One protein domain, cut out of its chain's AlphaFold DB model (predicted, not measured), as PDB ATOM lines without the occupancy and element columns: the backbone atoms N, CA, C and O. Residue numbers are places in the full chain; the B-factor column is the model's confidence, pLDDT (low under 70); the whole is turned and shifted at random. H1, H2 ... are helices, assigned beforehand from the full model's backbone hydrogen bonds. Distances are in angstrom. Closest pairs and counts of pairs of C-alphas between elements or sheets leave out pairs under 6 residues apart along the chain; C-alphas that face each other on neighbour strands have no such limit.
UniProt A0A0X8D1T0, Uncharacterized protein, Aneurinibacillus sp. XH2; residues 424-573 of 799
ATOM      1  N   ASP A 424      38.373 114.695  83.555       54.41
ATOM      2  CA  ASP A 424      38.169 113.248  83.707       54.41
ATOM      3  C   ASP A 424      37.148 112.707  82.685       54.41
ATOM      4  O   ASP A 424      37.385 111.676  82.047       54.41
ATOM      5  N   TYR A 425      36.049 113.435  82.452       57.97
ATOM      6  CA  TYR A 425      35.040 113.081  81.449       57.97
ATOM      7  C   TYR A 425      35.601 113.142  80.022       57.97
ATOM      8  O   TYR A 425      35.446 112.192  79.252       57.97
ATOM      9  N   LEU A 426      36.313 114.219  79.662       64.75
ATOM     10  CA  LEU A 426      36.941 114.337  78.340       64.75
ATOM     11  C   LEU A 426      38.019 113.270  78.117       64.75
ATOM     12  O   LEU A 426      38.149 112.756  77.005       64.75
ATOM     13  N   HIS A 427      38.753 112.888  79.163       68.81
ATOM     14  CA  HIS A 427      39.700 111.782  79.099       68.81
ATOM     15  C   HIS A 427      38.988 110.447  78.833       68.81
ATOM     16  O   HIS A 427      39.384 109.724  77.917       68.81
ATOM     17  N   GLN A 428      37.901 110.146  79.553       68.44
ATOM     18  CA  GLN A 428      37.098 108.936  79.343       68.44
ATOM     19  C   GLN A 428      36.503 108.872  77.924       68.44
ATOM     20  O   GLN A 428      36.544 107.826  77.271       68.44
ATOM     21  N   VAL A 429      35.980 109.992  77.426       71.94
ATOM     22  CA  VAL A 429      35.426 110.124  76.071       71.94
ATOM     23  C   VAL A 429      36.518 109.945  74.999       71.94
ATOM     24  O   VAL A 429      36.317 109.215  74.025       71.94
ATOM     25  N   GLY A 430      37.710 110.513  75.215       76.19
ATOM     26  CA  GLY A 430      38.875 110.332  74.343       76.19
ATOM     27  C   GLY A 430      39.479 108.918  74.372       76.19
ATOM     28  O   GLY A 430      39.983 108.449  73.349       76.19
ATOM     29  N   GLU A 431      39.415 108.212  75.506       77.75
ATOM     30  CA  GLU A 431      39.770 106.785  75.608       77.75
ATOM     31  C   GLU A 431      38.832 105.918  74.758       77.75
ATOM     32  O   GLU A 431      39.315 105.133  73.939       77.75
ATOM     33  N   LYS A 432      37.504 106.106  74.874       78.56
ATOM     34  CA  LYS A 432      36.514 105.398  74.035       78.56
ATOM     35  C   LYS A 432      36.826 105.583  72.544       78.56
ATOM     36  O   LYS A 432      36.913 104.598  71.812       78.56
ATOM     37  N   PHE A 433      37.078 106.822  72.105       86.25
ATOM     38  CA  PHE A 433      37.471 107.103  70.719       86.25
ATOM     39  C   PHE A 433      38.753 106.358  70.314       86.25
ATOM     40  O   PHE A 433      38.774 105.700  69.274       86.25
ATOM     41  N   ARG A 434      39.815 106.405  71.131       86.31
ATOM     42  CA  ARG A 434      41.083 105.712  70.831       86.31
ATOM     43  C   ARG A 434      40.927 104.194  70.750       86.31
ATOM     44  O   ARG A 434      41.573 103.573  69.906       86.31
ATOM     45  N   GLN A 435      40.058 103.602  71.568       86.62
ATOM     46  CA  GLN A 435      39.731 102.175  71.502       86.62
ATOM     47  C   GLN A 435      39.045 101.819  70.175       86.62
ATOM     48  O   GLN A 435      39.539 100.945  69.461       86.62
ATOM     49  N   THR A 436      37.991 102.541  69.781       86.81
ATOM     50  CA  THR A 436      37.292 102.276  68.509       86.81
ATOM     51  C   THR A 436      38.159 102.598  67.286       86.81
ATOM     52  O   THR A 436      38.193 101.803  66.349       86.81
ATOM     53  N   LYS A 437      38.948 103.687  67.296       89.81
ATOM     54  CA  LYS A 437      39.954 103.984  66.250       89.81
ATOM     55  C   LYS A 437      40.923 102.811  66.070       89.81
ATOM     56  O   LYS A 437      41.180 102.396  64.942       89.81
ATOM     57  N   LYS A 438      41.435 102.242  67.168       89.50
ATOM     58  CA  LYS A 438      42.336 101.079  67.129       89.50
ATOM     59  C   LYS A 438      41.645  99.833  66.566       89.50
ATOM     60  O   LYS A 438      42.263  99.100  65.801       89.50
ATOM     61  N   GLU A 439      40.380  99.598  66.907       90.75
ATOM     62  CA  GLU A 439      39.591  98.493  66.351       90.75
ATOM     63  C   GLU A 439      39.377  98.637  64.835       90.75
ATOM     64  O   GLU A 439      39.653  97.695  64.090       90.75
ATOM     65  N   ILE A 440      38.997  99.830  64.365       89.12
ATOM     66  CA  ILE A 440      38.833 100.132  62.934       89.12
ATOM     67  C   ILE A 440      40.161  99.938  62.188       89.12
ATOM     68  O   ILE A 440      40.183  99.234  61.180       89.12
ATOM     69  N   ILE A 441      41.278 100.476  62.700       90.56
ATOM     70  CA  ILE A 441      42.614 100.280  62.105       90.56
ATOM     71  C   ILE A 441      42.963  98.785  62.025       90.56
ATOM     72  O   ILE A 441      43.399  98.318  60.976       90.56
ATOM     73  N   ASN A 442      42.716  98.008  63.084       92.25
ATOM     74  CA  ASN A 442      42.961  96.561  63.087       92.25
ATOM     75  C   ASN A 442      42.069  95.801  62.089       92.25
ATOM     76  O   ASN A 442      42.478  94.766  61.561       92.25
ATOM     77  N   ASN A 443      40.844  96.264  61.840       89.44
ATOM     78  CA  ASN A 443      39.955  95.664  60.845       89.44
ATOM     79  C   ASN A 443      40.424  96.002  59.426       89.44
ATOM     80  O   ASN A 443      40.563  95.098  58.604       89.44
ATOM     81  N   VAL A 444      40.743  97.272  59.159       88.88
ATOM     82  CA  VAL A 444      41.296  97.746  57.880       88.88
ATOM     83  C   VAL A 444      42.609  97.039  57.546       88.88
ATOM     84  O   VAL A 444      42.765  96.545  56.431       88.88
ATOM     85  N   GLU A 445      43.517  96.901  58.514       89.56
ATOM     86  CA  GLU A 445      44.786  96.200  58.311       89.56
ATOM     87  C   GLU A 445      44.554  94.731  57.950       89.56
ATOM     88  O   GLU A 445      45.077  94.274  56.932       89.56
ATOM     89  N   ARG A 446      43.703  94.017  58.709       87.00
ATOM     90  CA  ARG A 446      43.327  92.625  58.409       87.00
ATOM     91  C   ARG A 446      42.751  92.501  56.998       87.00
ATOM     92  O   ARG A 446      43.234  91.682  56.220       87.00
ATOM     93  N   MET A 447      41.782  93.337  56.627       86.81
ATOM     94  CA  MET A 447      41.184  93.317  55.286       86.81
ATOM     95  C   MET A 447      42.220  93.595  54.184       86.81
ATOM     96  O   MET A 447      42.247  92.888  53.176       86.81
ATOM     97  N   SER A 448      43.137  94.544  54.400       86.12
ATOM     98  CA  SER A 448      44.225  94.832  53.459       86.12
ATOM     99  C   SER A 448      45.227  93.671  53.334       86.12
ATOM    100  O   SER A 448      45.704  93.385  52.237       86.12
ATOM    101  N   GLN A 449      45.509  92.951  54.427       85.81
ATOM    102  CA  GLN A 449      46.375  91.770  54.431       85.81
ATOM    103  C   GLN A 449      45.751  90.614  53.636       85.81
ATOM    104  O   GLN A 449      46.451  89.974  52.852       85.81
ATOM    105  N   PHE A 450      44.440  90.391  53.773       82.81
ATOM    106  CA  PHE A 450      43.713  89.385  52.991       82.81
ATOM    107  C   PHE A 450      43.702  89.692  51.484       82.81
ATOM    108  O   PHE A 450      43.851  88.765  50.690       82.81
ATOM    109  N   LEU A 451      43.607  90.968  51.076       81.75
ATOM    110  CA  LEU A 451      43.763  91.361  49.664       81.75
ATOM    111  C   LEU A 451      45.191  91.137  49.152       81.75
ATOM    112  O   LEU A 451      45.370  90.554  48.088       81.75
ATOM    113  N   ARG A 452      46.220  91.524  49.922       83.94
ATOM    114  CA  ARG A 452      47.635  91.301  49.548       83.94
ATOM    115  C   ARG A 452      47.974  89.824  49.325       83.94
ATOM    116  O   ARG A 452      48.884  89.526  48.560       83.94
ATOM    117  N   GLN A 453      47.280  88.913  50.007       81.69
ATOM    118  CA  GLN A 453      47.471  87.466  49.871       81.69
ATOM    119  C   GLN A 453      46.703  86.852  48.686       81.69
ATOM    120  O   GLN A 453      46.870  85.663  48.429       81.69
ATOM    121  N   ASN A 454      45.888  87.641  47.968       70.75
ATOM    122  CA  ASN A 454      45.139  87.253  46.766       70.75
ATOM    123  C   ASN A 454      44.386  85.909  46.909       70.75
ATOM    124  O   ASN A 454      44.406  85.043  46.033       70.75
ATOM    125  N   ILE A 455      43.763  85.701  48.074       74.75
ATOM    126  CA  ILE A 455      43.083  84.442  48.403       74.75
ATOM    127  C   ILE A 455      41.751  84.374  47.632       74.75
ATOM    128  O   ILE A 455      40.982  85.335  47.703       74.75
ATOM    129  N   PRO A 456      41.379  83.240  47.000       66.88
ATOM    130  CA  PRO A 456      40.129  83.108  46.232       66.88
ATOM    131  C   PRO A 456      38.823  83.406  46.997       66.88
ATOM    132  O   PRO A 456      37.771  83.558  46.386       66.88
ATOM    133  N   GLN A 457      38.872  83.476  48.332       70.69
ATOM    134  CA  GLN A 457      37.742  83.804  49.213       70.69
ATOM    135  C   GLN A 457      37.898  85.167  49.922       70.69
ATOM    136  O   GLN A 457      37.084  85.509  50.779       70.69
ATOM    137  N   ALA A 458      38.918  85.966  49.581       71.31
ATOM    138  CA  ALA A 458      39.180  87.249  50.234       71.31
ATOM    139  C   ALA A 458      37.975  88.198  50.128       71.31
ATOM    140  O   ALA A 458      37.550  88.750  51.138       71.31
ATOM    141  N   ALA A 459      37.362  88.332  48.947       71.75
ATOM    142  CA  ALA A 459      36.232  89.241  48.734       71.75
ATOM    143  C   ALA A 459      35.027  88.942  49.653       71.75
ATOM    144  O   ALA A 459      34.482  89.858  50.267       71.75
ATOM    145  N   SER A 460      34.644  87.669  49.813       77.62
ATOM    146  CA  SER A 460      33.498  87.277  50.650       77.62
ATOM    147  C   SER A 460      33.801  87.336  52.152       77.62
ATOM    148  O   SER A 460      32.900  87.614  52.945       77.62
ATOM    149  N   TYR A 461      35.058  87.131  52.556       79.19
ATOM    150  CA  TYR A 461      35.514  87.392  53.924       79.19
ATOM    151  C   TYR A 461      35.496  88.895  54.243       79.19
ATOM    152  O   TYR A 461      34.948  89.309  55.262       79.19
ATOM    153  N   ILE A 462      36.038  89.720  53.346       79.94
ATOM    154  CA  ILE A 462      36.150  91.168  53.534       79.94
ATOM    155  C   ILE A 462      34.765  91.820  53.564       79.94
ATOM    156  O   ILE A 462      34.517  92.627  54.452       79.94
ATOM    157  N   GLN A 463      33.818  91.422  52.705       79.88
ATOM    158  CA  GLN A 463      32.437  91.930  52.762       79.88
ATOM    159  C   GLN A 463      31.762  91.718  54.132       79.88
ATOM    160  O   GLN A 463      30.990  92.571  54.565       79.88
ATOM    161  N   ARG A 464      32.093  90.641  54.865       82.69
ATOM    162  CA  ARG A 464      31.567  90.388  56.223       82.69
ATOM    163  C   ARG A 464      32.169  91.292  57.307       82.69
ATOM    164  O   ARG A 464      31.602  91.367  58.392       82.69
ATOM    165  N   ILE A 465      33.306  91.942  57.044       83.25
ATOM    166  CA  ILE A 465      34.028  92.799  58.006       83.25
ATOM    167  C   ILE A 465      33.934  94.280  57.621       83.25
ATOM    168  O   ILE A 465      33.887  95.137  58.506       83.25
ATOM    169  N   VAL A 466      33.828  94.591  56.327       85.00
ATOM    170  CA  VAL A 466      33.588  95.945  55.818       85.00
ATOM    171  C   VAL A 466      32.281  96.505  56.373       85.00
ATOM    172  O   VAL A 466      32.320  97.603  56.917       85.00
ATOM    173  N   GLU A 467      31.168  95.760  56.343       85.00
ATOM    174  CA  GLU A 467      29.877  96.287  56.824       85.00
ATOM    175  C   GLU A 467      29.909  96.675  58.317       85.00
ATOM    176  O   GLU A 467      29.636  97.840  58.623       85.00
ATOM    177  N   PRO A 468      30.354  95.807  59.259       87.81
ATOM    178  CA  PRO A 468      30.523  96.213  60.656       87.81
ATOM    179  C   PRO A 468      31.530  97.354  60.853       87.81
ATOM    180  O   PRO A 468      31.354  98.175  61.751       87.81
ATOM    181  N   THR A 469      32.579  97.436  60.027       85.06
ATOM    182  CA  THR A 469      33.595  98.499  60.137       85.06
ATOM    183  C   THR A 469      33.051  99.851  59.663       85.06
ATOM    184  O   THR A 469      33.305 100.866  60.311       85.06
ATOM    185  N   ILE A 470      32.241  99.882  58.597       84.00
ATOM    186  CA  ILE A 470      31.491 101.078  58.180       84.00
ATOM    187  C   ILE A 470      30.516 101.488  59.283       84.00
ATOM    188  O   ILE A 470      30.453 102.662  59.644       84.00
ATOM    189  N   GLU A 471      29.784 100.535  59.867       84.56
ATOM    190  CA  GLU A 471      28.894 100.823  60.989       84.56
ATOM    191  C   GLU A 471      29.632 101.418  62.192       84.56
ATOM    192  O   GLU A 471      29.111 102.344  62.811       84.56
ATOM    193  N   MET A 472      30.836 100.940  62.523       85.38
ATOM    194  CA  MET A 472      31.667 101.541  63.572       85.38
ATOM    195  C   MET A 472      31.973 103.012  63.262       85.38
ATOM    196  O   MET A 472      31.727 103.862  64.115       85.38
ATOM    197  N   VAL A 473      32.415 103.344  62.042       84.81
ATOM    198  CA  VAL A 473      32.692 104.740  61.637       84.81
ATOM    199  C   VAL A 473      31.415 105.598  61.621       84.81
ATOM    200  O   VAL A 473      31.414 106.710  62.146       84.81
ATOM    201  N   ASN A 474      30.289 105.082  61.125       79.50
ATOM    202  CA  ASN A 474      29.007 105.801  61.153       79.50
ATOM    203  C   ASN A 474      28.494 106.035  62.583       79.50
ATOM    204  O   ASN A 474      27.923 107.087  62.877       79.50
ATOM    205  N   ARG A 475      28.704 105.079  63.498       82.06
ATOM    206  CA  ARG A 475      28.398 105.248  64.927       82.06
ATOM    207  C   ARG A 475      29.322 106.276  65.577       82.06
ATOM    208  O   ARG A 475      28.840 107.012  66.434       82.06
ATOM    209  N   LEU A 476      30.591 106.366  65.163       79.56
ATOM    210  CA  LEU A 476      31.508 107.403  65.638       79.56
ATOM    211  C   LEU A 476      30.965 108.812  65.337       79.56
ATOM    212  O   LEU A 476      30.892 109.622  66.255       79.56
ATOM    213  N   VAL A 477      30.489 109.073  64.116       74.75
ATOM    214  CA  VAL A 477      29.884 110.372  63.752       74.75
ATOM    215  C   VAL A 477      28.526 110.591  64.441       74.75
ATOM    216  O   VAL A 477      28.314 111.593  65.117       74.75
ATOM    217  N   ASN A 478      27.595 109.639  64.315       71.69
ATOM    218  CA  ASN A 478      26.181 109.868  64.656       71.69
ATOM    219  C   ASN A 478      25.805 109.576  66.121       71.69
ATOM    220  O   ASN A 478      24.727 109.975  66.577       71.69
ATOM    221  N   LYS A 479      26.629 108.815  66.852       69.69
ATOM    222  CA  LYS A 479      26.349 108.349  68.226       69.69
ATOM    223  C   LYS A 479      27.534 108.536  69.193       69.69
ATOM    224  O   LYS A 479      27.357 108.293  70.383       69.69
ATOM    225  N   GLY A 480      28.710 108.966  68.725       76.38
ATOM    226  CA  GLY A 480      29.893 109.167  69.561       76.38
ATOM    227  C   GLY A 480      29.789 110.396  70.466       76.38
ATOM    228  O   GLY A 480      29.564 111.505  69.995       76.38
ATOM    229  N   GLU A 481      30.014 110.226  71.771       68.69
ATOM    230  CA  GLU A 481      30.023 111.336  72.743       68.69
ATOM    231  C   GLU A 481      31.119 112.374  72.436       68.69
ATOM    232  O   GLU A 481      30.927 113.562  72.664       68.69
ATOM    233  N   PHE A 482      32.245 111.954  71.853       77.25
ATOM    234  CA  PHE A 482      33.340 112.846  71.451       77.25
ATOM    235  C   PHE A 482      32.958 113.786  70.293       77.25
ATOM    236  O   PHE A 482      33.555 114.855  70.175       77.25
ATOM    237  N   ALA A 483      31.960 113.432  69.468       77.25
ATOM    238  CA  ALA A 483      31.484 114.270  68.362       77.25
ATOM    239  C   ALA A 483      30.761 115.534  68.863       77.25
ATOM    240  O   ALA A 483      30.763 116.555  68.185       77.25
ATOM    241  N   LEU A 484      30.230 115.517  70.095       72.75
ATOM    242  CA  LEU A 484      29.701 116.716  70.765       72.75
ATOM    243  C   LEU A 484      30.774 117.797  70.973       72.75
ATOM    244  O   LEU A 484      30.452 118.979  71.052       72.75
ATOM    245  N   PHE A 485      32.044 117.390  71.049       71.75
ATOM    246  CA  PHE A 485      33.186 118.261  71.327       71.75
ATOM    247  C   PHE A 485      34.153 118.388  70.144       71.75
ATOM    248  O   PHE A 485      35.099 119.159  70.238       71.75
ATOM    249  N   ALA A 486      33.953 117.645  69.054       75.88
ATOM    250  CA  ALA A 486      34.822 117.689  67.880       75.88
ATOM    251  C   ALA A 486      34.708 119.025  67.120       75.88
ATOM    252  O   ALA A 486      33.677 119.703  67.175       75.88
ATOM    253  N   ASP A 487      35.759 119.400  66.397       75.06
ATOM    254  CA  ASP A 487      35.718 120.468  65.392       75.06
ATOM    255  C   ASP A 487      35.090 119.982  64.065       75.06
ATOM    256  O   ASP A 487      34.648 118.835  63.951       75.06
ATOM    257  N   MET A 488      34.962 120.886  63.085       80.25
ATOM    258  CA  MET A 488      34.382 120.541  61.780       80.25
ATOM    259  C   MET A 488      35.305 119.638  60.963       80.25
ATOM    260  O   MET A 488      34.829 118.669  60.376       80.25
ATOM    261  N   ASP A 489      36.610 119.918  60.966       82.38
ATOM    262  CA  ASP A 489      37.601 119.178  60.183       82.38
ATOM    263  C   ASP A 489      37.627 117.693  60.579       82.38
ATOM    264  O   ASP A 489      37.564 116.817  59.716       82.38
ATOM    265  N   PHE A 490      37.601 117.388  61.880       83.56
ATOM    266  CA  PHE A 490      37.522 116.022  62.396       83.56
ATOM    267  C   PHE A 490      36.215 115.306  62.003       83.56
ATOM    268  O   PHE A 490      36.236 114.116  61.671       83.56
ATOM    269  N   GLU A 491      35.069 115.999  62.022       81.81
ATOM    270  CA  GLU A 491      33.786 115.411  61.600       81.81
ATOM    271  C   GLU A 491      33.764 115.158  60.078       81.81
ATOM    272  O   GLU A 491      33.309 114.100  59.632       81.81
ATOM    273  N   TYR A 492      34.336 116.068  59.282       85.56
ATOM    274  CA  TYR A 492      34.493 115.917  57.832       85.56
ATOM    275  C   TYR A 492      35.455 114.778  57.466       85.56
ATOM    276  O   TYR A 492      35.148 113.990  56.570       85.56
ATOM    277  N   GLU A 493      36.579 114.627  58.174       85.12
ATOM    278  CA  GLU A 493      37.501 113.503  57.981       85.12
ATOM    279  C   GLU A 493      36.824 112.155  58.263       85.12
ATOM    280  O   GLU A 493      36.933 111.235  57.446       85.12
ATOM    281  N   LEU A 494      36.052 112.036  59.351       84.50
ATOM    282  CA  LEU A 494      35.283 110.821  59.651       84.50
ATOM    283  C   LEU A 494      34.218 110.512  58.580       84.50
ATOM    284  O   LEU A 494      34.076 109.355  58.168       84.50
ATOM    285  N   LEU A 495      33.496 111.526  58.092       83.06
ATOM    286  CA  LEU A 495      32.518 111.374  57.005       83.06
ATOM    287  C   LEU A 495      33.177 110.968  55.675       83.06
ATOM    288  O   LEU A 495      32.633 110.131  54.942       83.06
ATOM    289  N   ARG A 496      34.370 111.502  55.373       86.25
ATOM    290  CA  ARG A 496      35.172 111.093  54.209       86.25
ATOM    291  C   ARG A 496      35.596 109.631  54.329       86.25
ATOM    292  O   ARG A 496      35.396 108.874  53.382       86.25
ATOM    293  N   MET A 497      36.112 109.220  55.492       86.94
ATOM    294  CA  MET A 497      36.529 107.835  55.764       86.94
ATOM    295  C   MET A 497      35.366 106.841  55.646       86.94
ATOM    296  O   MET A 497      35.543 105.764  55.080       86.94
ATOM    297  N   SER A 498      34.163 107.198  56.107       85.31
ATOM    298  CA  SER A 498      32.978 106.343  55.934       85.31
ATOM    299  C   SER A 498      32.640 106.109  54.454       85.31
ATOM    300  O   SER A 498      32.535 104.963  54.011       85.31
ATOM    301  N   GLY A 499      32.575 107.182  53.653       83.62
ATOM    302  CA  GLY A 499      32.352 107.078  52.203       83.62
ATOM    303  C   GLY A 499      33.528 106.481  51.420       83.62
ATOM    304  O   GLY A 499      33.384 106.081  50.266       83.62
ATOM    305  N   GLU A 500      34.724 106.426  52.002       86.44
ATOM    306  CA  GLU A 500      35.854 105.661  51.473       86.44
ATOM    307  C   GLU A 500      35.667 104.154  51.709       86.44
ATOM    308  O   GLU A 500      35.803 103.374  50.766       86.44
ATOM    309  N   LEU A 501      35.243 103.732  52.906       85.88
ATOM    310  CA  LEU A 501      34.924 102.327  53.190       85.88
ATOM    311  C   LEU A 501      33.734 101.799  52.362       85.88
ATOM    312  O   LEU A 501      33.799 100.672  51.866       85.88
ATOM    313  N   GLN A 502      32.683 102.601  52.148       83.62
ATOM    314  CA  GLN A 502      31.576 102.237  51.244       83.62
ATOM    315  C   GLN A 502      32.045 102.085  49.790       83.62
ATOM    316  O   GLN A 502      31.701 101.110  49.120       83.62
ATOM    317  N   ARG A 503      32.920 102.974  49.300       84.62
ATOM    318  CA  ARG A 503      33.529 102.800  47.969       84.62
ATOM    319  C   ARG A 503      34.335 101.507  47.867       84.62
ATOM    320  O   ARG A 503      34.215 100.812  46.862       84.62
ATOM    321  N   VAL A 504      35.073 101.118  48.911       85.75
ATOM    322  CA  VAL A 504      35.756  99.810  48.943       85.75
ATOM    323  C   VAL A 504      34.768  98.646  48.842       85.75
ATOM    324  O   VAL A 504      35.009  97.727  48.062       85.75
ATOM    325  N   LYS A 505      33.632  98.685  49.549       84.44
ATOM    326  CA  LYS A 505      32.557  97.682  49.409       84.44
ATOM    327  C   LYS A 505      32.099  97.541  47.948       84.44
ATOM    328  O   LYS A 505      31.965  96.417  47.462       84.44
ATOM    329  N   GLY A 506      31.921  98.664  47.246       84.06
ATOM    330  CA  GLY A 506      31.569  98.706  45.822       84.06
ATOM    331  C   GLY A 506      32.644  98.115  44.902       84.06
ATOM    332  O   GLY A 506      32.337  97.247  44.085       84.06
ATOM    333  N   LEU A 507      33.908  98.518  45.067       84.31
ATOM    334  CA  LEU A 507      35.051  97.991  44.297       84.31
ATOM    335  C   LEU A 507      35.214  96.472  44.487       84.31
ATOM    336  O   LEU A 507      35.426  95.730  43.529       84.31
ATOM    337  N   LEU A 508      35.035  95.976  45.716       81.81
ATOM    338  CA  LEU A 508      35.095  94.544  46.024       81.81
ATOM    339  C   LEU A 508      33.951  93.745  45.387       81.81
ATOM    340  O   LEU A 508      34.158  92.589  45.026       81.81
ATOM    341  N   ALA A 509      32.765  94.341  45.226       81.12
ATOM    342  CA  ALA A 509      31.662  93.727  44.487       81.12
ATOM    343  C   ALA A 509      31.922  93.681  42.967       81.12
ATOM    344  O   ALA A 509      31.470  92.750  42.305       81.12
ATOM    345  N   LYS A 510      32.686  94.644  42.429       83.44
ATOM    346  CA  LYS A 510      33.146  94.679  41.026       83.44
ATOM    347  C   LYS A 510      34.372  93.794  40.753       83.44
ATOM    348  O   LYS A 510      34.675  93.516  39.598       83.44
ATOM    349  N   GLY A 511      35.058  93.325  41.798       78.94
ATOM    350  CA  GLY A 511      36.277  92.510  41.701       78.94
ATOM    351  C   GLY A 511      37.583  93.315  41.616       78.94
ATOM    352  O   GLY A 511      38.647  92.729  41.426       78.94
ATOM    353  N   GLU A 512      37.534  94.634  41.801       85.44
ATOM    354  CA  GLU A 512      38.653  95.576  41.637       85.44
ATOM    355  C   GLU A 512      39.553  95.611  42.893       85.44
ATOM    356  O   GLU A 512      39.651  96.602  43.622       85.44
ATOM    357  N   GLN A 513      40.201  94.474  43.180       80.44
ATOM    358  CA  GLN A 513      40.951  94.243  44.425       80.44
ATOM    359  C   GLN A 513      42.158  95.179  44.615       80.44
ATOM    360  O   GLN A 513      42.416  95.611  45.741       80.44
ATOM    361  N   ASP A 514      42.873  95.529  43.543       83.88
ATOM    362  CA  ASP A 514      44.044  96.417  43.617       83.88
ATOM    363  C   ASP A 514      43.672  97.852  44.014       83.88
ATOM    364  O   ASP A 514      44.394  98.500  44.779       83.88
ATOM    365  N   GLU A 515      42.536  98.362  43.528       85.50
ATOM    366  CA  GLU A 515      42.063  99.700  43.887       85.50
ATOM    367  C   GLU A 515      41.525  99.725  45.322       85.50
ATOM    368  O   GLU A 515      41.903 100.601  46.106       85.50
ATOM    369  N   ALA A 516      40.758  98.699  45.713       86.00
ATOM    370  CA  ALA A 516      40.333  98.490  47.096       86.00
ATOM    371  C   ALA A 516      41.529  98.447  48.073       86.00
ATOM    372  O   ALA A 516      41.486  99.066  49.140       86.00
ATOM    373  N   LEU A 517      42.627  97.779  47.699       86.44
ATOM    374  CA  LEU A 517      43.846  97.712  48.506       86.44
ATOM    375  C   LEU A 517      44.540  99.079  48.643       86.44
ATOM    376  O   LEU A 517      44.960  99.433  49.747       86.44
ATOM    377  N   ARG A 518      44.649  99.866  47.563       89.38
ATOM    378  CA  ARG A 518      45.203 101.237  47.622       89.38
ATOM    379  C   ARG A 518      44.370 102.144  48.527       89.38
ATOM    380  O   ARG A 518      44.927 102.934  49.288       89.38
ATOM    381  N   LEU A 519      43.047 102.014  48.455       87.31
ATOM    382  CA  LEU A 519      42.115 102.814  49.238       87.31
ATOM    383  C   LEU A 519      42.193 102.448  50.733       87.31
ATOM    384  O   LEU A 519      42.348 103.343  51.560       87.31
ATOM    385  N   PHE A 520      42.246 101.156  51.088       88.69
ATOM    386  CA  PHE A 520      42.511 100.727  52.471       88.69
ATOM    387  C   PHE A 520      43.858 101.231  53.018       88.69
ATOM    388  O   PHE A 520      43.928 101.622  54.182       88.69
ATOM    389  N   GLN A 521      44.925 101.247  52.207       87.94
ATOM    390  CA  GLN A 521      46.232 101.767  52.639       87.94
ATOM    391  C   GLN A 521      46.174 103.265  52.965       87.94
ATOM    392  O   GLN A 521      46.676 103.678  54.010       87.94
ATOM    393  N   ARG A 522      45.522 104.068  52.110       89.88
ATOM    394  CA  ARG A 522      45.293 105.498  52.369       89.88
ATOM    395  C   ARG A 522      44.468 105.704  53.635       89.88
ATOM    396  O   ARG A 522      44.903 106.416  54.533       89.88
ATOM    397  N   LEU A 523      43.330 105.020  53.731       89.56
ATOM    398  CA  LEU A 523      42.414 105.133  54.859       89.56
ATOM    399  C   LEU A 523      43.075 104.721  56.184       89.56
ATOM    400  O   LEU A 523      42.826 105.350  57.207       89.56
ATOM    401  N   ARG A 524      43.987 103.739  56.174       89.50
ATOM    402  CA  ARG A 524      44.836 103.434  57.334       89.50
ATOM    403  C   ARG A 524      45.729 104.620  57.720       89.50
ATOM    404  O   ARG A 524      45.759 104.977  58.892       89.50
ATOM    405  N   THR A 525      46.454 105.218  56.773       90.06
ATOM    406  CA  THR A 525      47.325 106.379  57.047       90.06
ATOM    407  C   THR A 525      46.533 107.583  57.565       90.06
ATOM    408  O   THR A 525      46.994 108.276  58.471       90.06
ATOM    409  N   ASP A 526      45.339 107.818  57.027       88.50
ATOM    410  CA  ASP A 526      44.471 108.913  57.458       88.50
ATOM    411  C   ASP A 526      43.895 108.634  58.862       88.50
ATOM    412  O   ASP A 526      43.989 109.485  59.745       88.50
ATOM    413  N   LEU A 527      43.433 107.405  59.136       87.38
ATOM    414  CA  LEU A 527      43.038 106.971  60.483       87.38
ATOM    415  C   LEU A 527      44.184 107.069  61.497       87.38
ATOM    416  O   LEU A 527      43.940 107.446  62.640       87.38
ATOM    417  N   GLU A 528      45.420 106.730  61.125       87.50
ATOM    418  CA  GLU A 528      46.592 106.851  62.003       87.50
ATOM    419  C   GLU A 528      46.830 108.319  62.404       87.50
ATOM    420  O   GLU A 528      47.011 108.588  63.597       87.50
ATOM    421  N   LYS A 529      46.713 109.263  61.458       88.38
ATOM    422  CA  LYS A 529      46.842 110.716  61.689       88.38
ATOM    423  C   LYS A 529      45.683 111.337  62.476       88.38
ATOM    424  O   LYS A 529      45.924 112.279  63.228       88.38
ATOM    425  N   LEU A 530      44.462 110.812  62.332       86.81
ATOM    426  CA  LEU A 530      43.237 111.352  62.938       86.81
ATOM    427  C   LEU A 530      43.336 111.438  64.472       86.81
ATOM    428  O   LEU A 530      43.196 110.433  65.178       86.81
ATOM    429  N   ASN A 531      43.555 112.637  65.002       80.62
ATOM    430  CA  ASN A 531      43.704 112.876  66.434       80.62
ATOM    431  C   ASN A 531      42.559 113.750  66.935       80.62
ATOM    432  O   ASN A 531      42.469 114.918  66.577       80.62
ATOM    433  N   TRP A 532      41.706 113.187  67.792       81.50
ATOM    434  CA  TRP A 532      40.625 113.942  68.417       81.50
ATOM    435  C   TRP A 532      41.182 115.000  69.373       81.50
ATOM    436  O   TRP A 532      41.951 114.675  70.284       81.50
ATOM    437  N   GLN A 533      40.756 116.246  69.183       70.94
ATOM    438  CA  GLN A 533      40.982 117.353  70.104       70.94
ATOM    439  C   GLN A 533      39.620 117.975  70.448       70.94
ATOM    440  O   GLN A 533      38.858 118.295  69.535       70.94
ATOM    441  N   PRO A 534      39.265 118.128  71.735       70.19
ATOM    442  CA  PRO A 534      38.011 118.763  72.105       70.19
ATOM    443  C   PRO A 534      38.085 120.281  71.889       70.19
ATOM    444  O   PRO A 534      38.953 120.963  72.437       70.19
ATOM    445  N   SER A 535      37.126 120.823  71.144       67.81
ATOM    446  CA  SER A 535      36.885 122.258  71.023       67.81
ATOM    447  C   SER A 535      36.489 122.833  72.385       67.81
ATOM    448  O   SER A 535      35.416 122.525  72.911       67.81
ATOM    449  N   TYR A 536      37.348 123.689  72.950       56.00
ATOM    450  CA  TYR A 536      37.129 124.319  74.256       56.00
ATOM    451  C   TYR A 536      35.770 125.030  74.331       56.00
ATOM    452  O   TYR A 536      35.020 124.825  75.279       56.00
ATOM    453  N   THR A 537      35.395 125.752  73.273       58.59
ATOM    454  CA  THR A 537      34.105 126.443  73.149       58.59
ATOM    455  C   THR A 537      32.906 125.490  73.239       58.59
ATOM    456  O   THR A 537      31.891 125.825  73.849       58.59
ATOM    457  N   LYS A 538      33.000 124.280  72.662       64.50
ATOM    458  CA  LYS A 538      31.934 123.262  72.755       64.50
ATOM    459  C   LYS A 538      31.894 122.607  74.139       64.50
ATOM    460  O   LYS A 538      30.808 122.377  74.665       64.50
ATOM    461  N   VAL A 539      33.059 122.357  74.742       62.81
ATOM    462  CA  VAL A 539      33.193 121.852  76.120       62.81
ATOM    463  C   VAL A 539      32.556 122.819  77.114       62.81
ATOM    464  O   VAL A 539      31.682 122.413  77.875       62.81
ATOM    465  N   GLU A 540      32.951 124.092  77.080       56.22
ATOM    466  CA  GLU A 540      32.435 125.139  77.963       56.22
ATOM    467  C   GLU A 540      30.906 125.215  77.873       56.22
ATOM    468  O   GLU A 540      30.230 124.983  78.874       56.22
ATOM    469  N   ARG A 541      30.346 125.377  76.663       58.53
ATOM    470  CA  ARG A 541      28.888 125.429  76.429       58.53
ATOM    471  C   ARG A 541      28.148 124.189  76.950       58.53
ATOM    472  O   ARG A 541      27.091 124.318  77.569       58.53
ATOM    473  N   PHE A 542      28.689 122.989  76.730       59.66
ATOM    474  CA  PHE A 542      28.084 121.739  77.201       59.66
ATOM    475  C   PHE A 542      28.042 121.653  78.733       59.66
ATOM    476  O   PHE A 542      27.013 121.284  79.304       59.66
ATOM    477  N   PHE A 543      29.126 122.035  79.411       53.00
ATOM    478  CA  PHE A 543      29.182 121.996  80.872       53.00
ATOM    479  C   PHE A 543      28.438 123.164  81.534       53.00
ATOM    480  O   PHE A 543      27.775 122.931  82.542       53.00
ATOM    481  N   SER A 544      28.405 124.360  80.936       52.03
ATOM    482  CA  SER A 544      27.519 125.454  81.370       52.03
ATOM    483  C   SER A 544      26.039 125.042  81.352       52.03
ATOM    484  O   SER A 544      25.286 125.410  82.252       52.03
ATOM    485  N   LYS A 545      25.623 124.214  80.378       52.31
ATOM    486  CA  LYS A 545      24.268 123.635  80.333       52.31
ATOM    487  C   LYS A 545      24.013 122.621  81.459       52.31
ATOM    488  O   LYS A 545      22.883 122.523  81.932       52.31
ATOM    489  N   MET A 546      25.029 121.873  81.902       45.97
ATOM    490  CA  MET A 546      24.902 120.937  83.032       45.97
ATOM    491  C   MET A 546      24.834 121.638  84.394       45.97
ATOM    492  O   MET A 546      24.138 121.152  85.285       45.97
ATOM    493  N   THR A 547      25.560 122.742  84.582       45.66
ATOM    494  CA  THR A 547      25.700 123.381  85.903       45.66
ATOM    495  C   THR A 547      24.557 124.321  86.247       45.66
ATOM    496  O   THR A 547      24.272 124.517  87.425       45.66
ATOM    497  N   GLY A 548      23.895 124.900  85.240       47.56
ATOM    498  CA  GLY A 548      22.862 125.919  85.447       47.56
ATOM    499  C   GLY A 548      23.403 127.240  86.011       47.56
ATOM    500  O   GLY A 548      22.623 128.051  86.499       47.56
ATOM    501  N   GLU A 549      24.725 127.455  85.966       38.50
ATOM    502  CA  GLU A 549      25.380 128.694  86.423       38.50
ATOM    503  C   GLU A 549      25.374 129.806  85.358       38.50
ATOM    504  O   GLU A 549      25.698 130.954  85.652       38.50
ATOM    505  N   GLY A 550      24.956 129.487  84.130       38.97
ATOM    506  CA  GLY A 550      24.375 130.456  83.203       38.97
ATOM    507  C   GLY A 550      22.867 130.228  83.116       38.97
ATOM    508  O   GLY A 550      22.422 129.078  83.175       38.97
ATOM    509  N   GLY A 551      22.084 131.301  82.939       43.19
ATOM    510  CA  GLY A 551      20.667 131.178  82.567       43.19
ATOM    511  C   GLY A 551      20.530 130.247  81.360       43.19
ATOM    512  O   GLY A 551      21.390 130.286  80.474       43.19
ATOM    513  N   MET A 552      19.533 129.353  81.371       44.97
ATOM    514  CA  MET A 552      19.526 128.173  80.497       44.97
ATOM    515  C   MET A 552      19.621 128.590  79.028       44.97
ATOM    516  O   MET A 552      18.674 129.110  78.444       44.97
ATOM    517  N   GLN A 553      20.798 128.372  78.427       49.88
ATOM    518  CA  GLN A 553      21.025 128.722  77.031       49.88
ATOM    519  C   GLN A 553      20.102 127.881  76.160       49.88
ATOM    520  O   GLN A 553      20.193 126.648  76.113       49.88
ATOM    521  N   ASN A 554      19.201 128.582  75.481       57.22
ATOM    522  CA  ASN A 554      18.165 127.972  74.679       57.22
ATOM    523  C   ASN A 554      18.804 127.098  73.583       57.22
ATOM    524  O   ASN A 554      19.739 127.557  72.917       57.22
ATOM    525  N   PRO A 555      18.321 125.867  73.333       59.56
ATOM    526  CA  PRO A 555      18.875 125.031  72.272       59.56
ATOM    527  C   PRO A 555      18.882 125.708  70.890       59.56
ATOM    528  O   PRO A 555      19.817 125.507  70.116       59.56
ATOM    529  N   LEU A 556      17.893 126.564  70.603       64.25
ATOM    530  CA  LEU A 556      17.851 127.370  69.379       64.25
ATOM    531  C   LEU A 556      18.882 128.509  69.374       64.25
ATOM    532  O   LEU A 556      19.429 128.831  68.323       64.25
ATOM    533  N   GLN A 557      19.186 129.102  70.532       67.25
ATOM    534  CA  GLN A 557      20.210 130.143  70.661       67.25
ATOM    535  C   GLN A 557      21.609 129.564  70.416       67.25
ATOM    536  O   GLN A 557      22.396 130.166  69.688       67.25
ATOM    537  N   LEU A 558      21.895 128.378  70.965       65.88
ATOM    538  CA  LEU A 558      23.133 127.634  70.705       65.88
ATOM    539  C   LEU A 558      23.289 127.312  69.213       65.88
ATOM    540  O   LEU A 558      24.359 127.531  68.647       65.88
ATOM    541  N   TYR A 559      22.214 126.860  68.565       74.00
ATOM    542  CA  TYR A 559      22.183 126.611  67.123       74.00
ATOM    543  C   TYR A 559      22.431 127.888  66.301       74.00
ATOM    544  O   TYR A 559      23.315 127.910  65.448       74.00
ATOM    545  N   ALA A 560      21.724 128.982  66.601       71.81
ATOM    546  CA  ALA A 560      21.879 130.261  65.905       71.81
ATOM    547  C   ALA A 560      23.236 130.949  66.172       71.81
ATOM    548  O   ALA A 560      23.670 131.792  65.385       71.81
ATOM    549  N   GLN A 561      23.918 130.622  67.274       71.25
ATOM    550  CA  GLN A 561      25.317 131.000  67.506       71.25
ATOM    551  C   GLN A 561      26.263 130.148  66.656       71.25
ATOM    552  O   GLN A 561      27.046 130.712  65.902       71.25
ATOM    553  N   GLN A 562      26.140 128.816  66.688       71.62
ATOM    554  CA  GLN A 562      26.970 127.913  65.873       71.62
ATOM    555  C   GLN A 562      26.850 128.187  64.367       71.62
ATOM    556  O   GLN A 562      27.848 128.115  63.655       71.62
ATOM    557  N   TRP A 563      25.650 128.543  63.894       74.44
ATOM    558  CA  TRP A 563      25.408 128.959  62.512       74.44
ATOM    559  C   TRP A 563      26.181 130.240  62.155       74.44
ATOM    560  O   TRP A 563      26.879 130.277  61.146       74.44
ATOM    561  N   ARG A 564      26.103 131.282  62.998       71.94
ATOM    562  CA  ARG A 564      26.792 132.571  62.774       71.94
ATOM    563  C   ARG A 564      28.309 132.505  62.955       71.94
ATOM    564  O   ARG A 564      29.024 133.269  62.325       71.94
ATOM    565  N   GLU A 565      28.793 131.604  63.802       71.12
ATOM    566  CA  GLU A 565      30.221 131.356  64.035       71.12
ATOM    567  C   GLU A 565      30.860 130.447  62.966       71.12
ATOM    568  O   GLU A 565      32.007 130.042  63.141       71.12
ATOM    569  N   GLU A 566      30.121 130.065  61.913       71.94
ATOM    570  CA  GLU A 566      30.517 129.051  60.920       71.94
ATOM    571  C   GLU A 566      31.065 127.752  61.574       71.94
ATOM    572  O   GLU A 566      31.941 127.093  61.027       71.94
ATOM    573  N   SER A 567      30.569 127.368  62.763       69.38
ATOM    574  CA  SER A 567      31.080 126.233  63.567       69.38
ATOM    575  C   SER A 567      30.109 125.044  63.667       69.38
ATOM    576  O   SER A 567      30.327 124.081  64.422       69.38
ATOM    577  N   LEU A 568      29.016 125.121  62.909       75.31
ATOM    578  CA  LEU A 568      27.929 124.156  62.879       75.31
ATOM    579  C   LEU A 568      28.339 122.865  62.159       75.31
ATOM    580  O   LEU A 568      28.546 122.845  60.950       75.31
ATOM    581  N   THR A 569      28.363 121.755  62.897       78.00
ATOM    582  CA  THR A 569      28.567 120.421  62.319       78.00
ATOM    583  C   THR A 569      27.243 119.685  62.092       78.00
ATOM    584  O   THR A 569      26.189 120.119  62.568       78.00
ATOM    585  N   GLY A 570      27.279 118.530  61.417       79.38
ATOM    586  CA  GLY A 570      26.118 117.646  61.295       79.38
ATOM    587  C   GLY A 570      25.619 117.180  62.666       79.38
ATOM    588  O   GLY A 570      24.408 117.154  62.911       79.38
ATOM    589  N   ARG A 571      26.536 116.938  63.615       78.88
ATOM    590  CA  ARG A 571      26.164 116.716  65.020       78.88
ATOM    591  C   ARG A 571      25.501 117.941  65.663       78.88
ATOM    592  O   ARG A 571      24.545 117.773  66.420       78.88
ATOM    593  N   GLY A 572      25.949 119.155  65.342       78.75
ATOM    594  CA  GLY A 572      25.304 120.404  65.772       78.75
ATOM    595  C   GLY A 572      23.850 120.517  65.295       78.75
ATOM    596  O   GLY A 572      22.955 120.761  66.101       78.75
ATOM    597  N   VAL A 573      23.588 120.230  64.014       81.62
ATOM    598  CA  VAL A 573      22.223 120.172  63.451       81.62
ATOM    599  C   VAL A 573      21.372 119.106  64.154       81.62
ATOM    600  O   VAL A 573      20.210 119.355  64.481       81.62
TER     601      VAL A 573
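This is residues 424 to 573 of the 799 residues of an uncharacterized protein of Aneurinibacillus sp. XH2 (UniProt A0A0X8D1T0). The longest helix, H1, lines up with H2, H4 and H5 in a four-helix, up-and-down bundle, each helix running against the one before it. Beyond one end of the bundle lies a loose head with H6 and H7; the short H3 and H8 lie between. The printed part has 150 residues with eight named helices, H1 to H8 in chain order, and no named strand: all helix. It is loose, with a radius of gyration of the C-alphas of 18.4 A, and spans 63 by 30 by 22 A.

Find C-alpha 424 at (38.169, 113.248, 83.707); from there H1 runs 41.7 A to residue 452. H2, residues 458 to 479, covers 30.6 A, with a kink of 31 degrees near residue 465. Next come H3, 481 to 484; H4, 488 to 510, 33.2 A; H5, 513 to 529, 24.6 A; H6, 536 to 547; H7, 555 to 564; and H8, 570 to 573, ending at (22.223, 120.172, 63.451).

Start at H1, the hub: it touches H2 at Phe 450 and Ala 458, C-alphas 5.7 A apart, a hairpin at a shallow tilt of 19 degrees. H1 touches H5 at C-alphas 448 and 517, 5.7 A. H4 touches H2 at C-alphas 498 and 470, 5.9 A, and forms a hairpin with H5, C-alphas 504 and 516 being closest at 5.1 A. H1 and H4 are apart. Residues 426 to 433 of H1 touch H3. H8 only just touches H3 and H7, with 3 pairs of C-alphas within 8 A each. H6 touches no helix. Every O i to N i+4 pair is within hydrogen-bond range in H1, H4, H5, H6 and H7, and 14 of 18 in H2; H3 and H8 are too short for one.

Look for Pro 456 and Gly 551, whose C-alphas are the farthest apart, 63.3 A. The printed part has no cut and no long link. Mean pLDDT of the printed part is 76.7; 33 residues are under 70, among them 535 to 558.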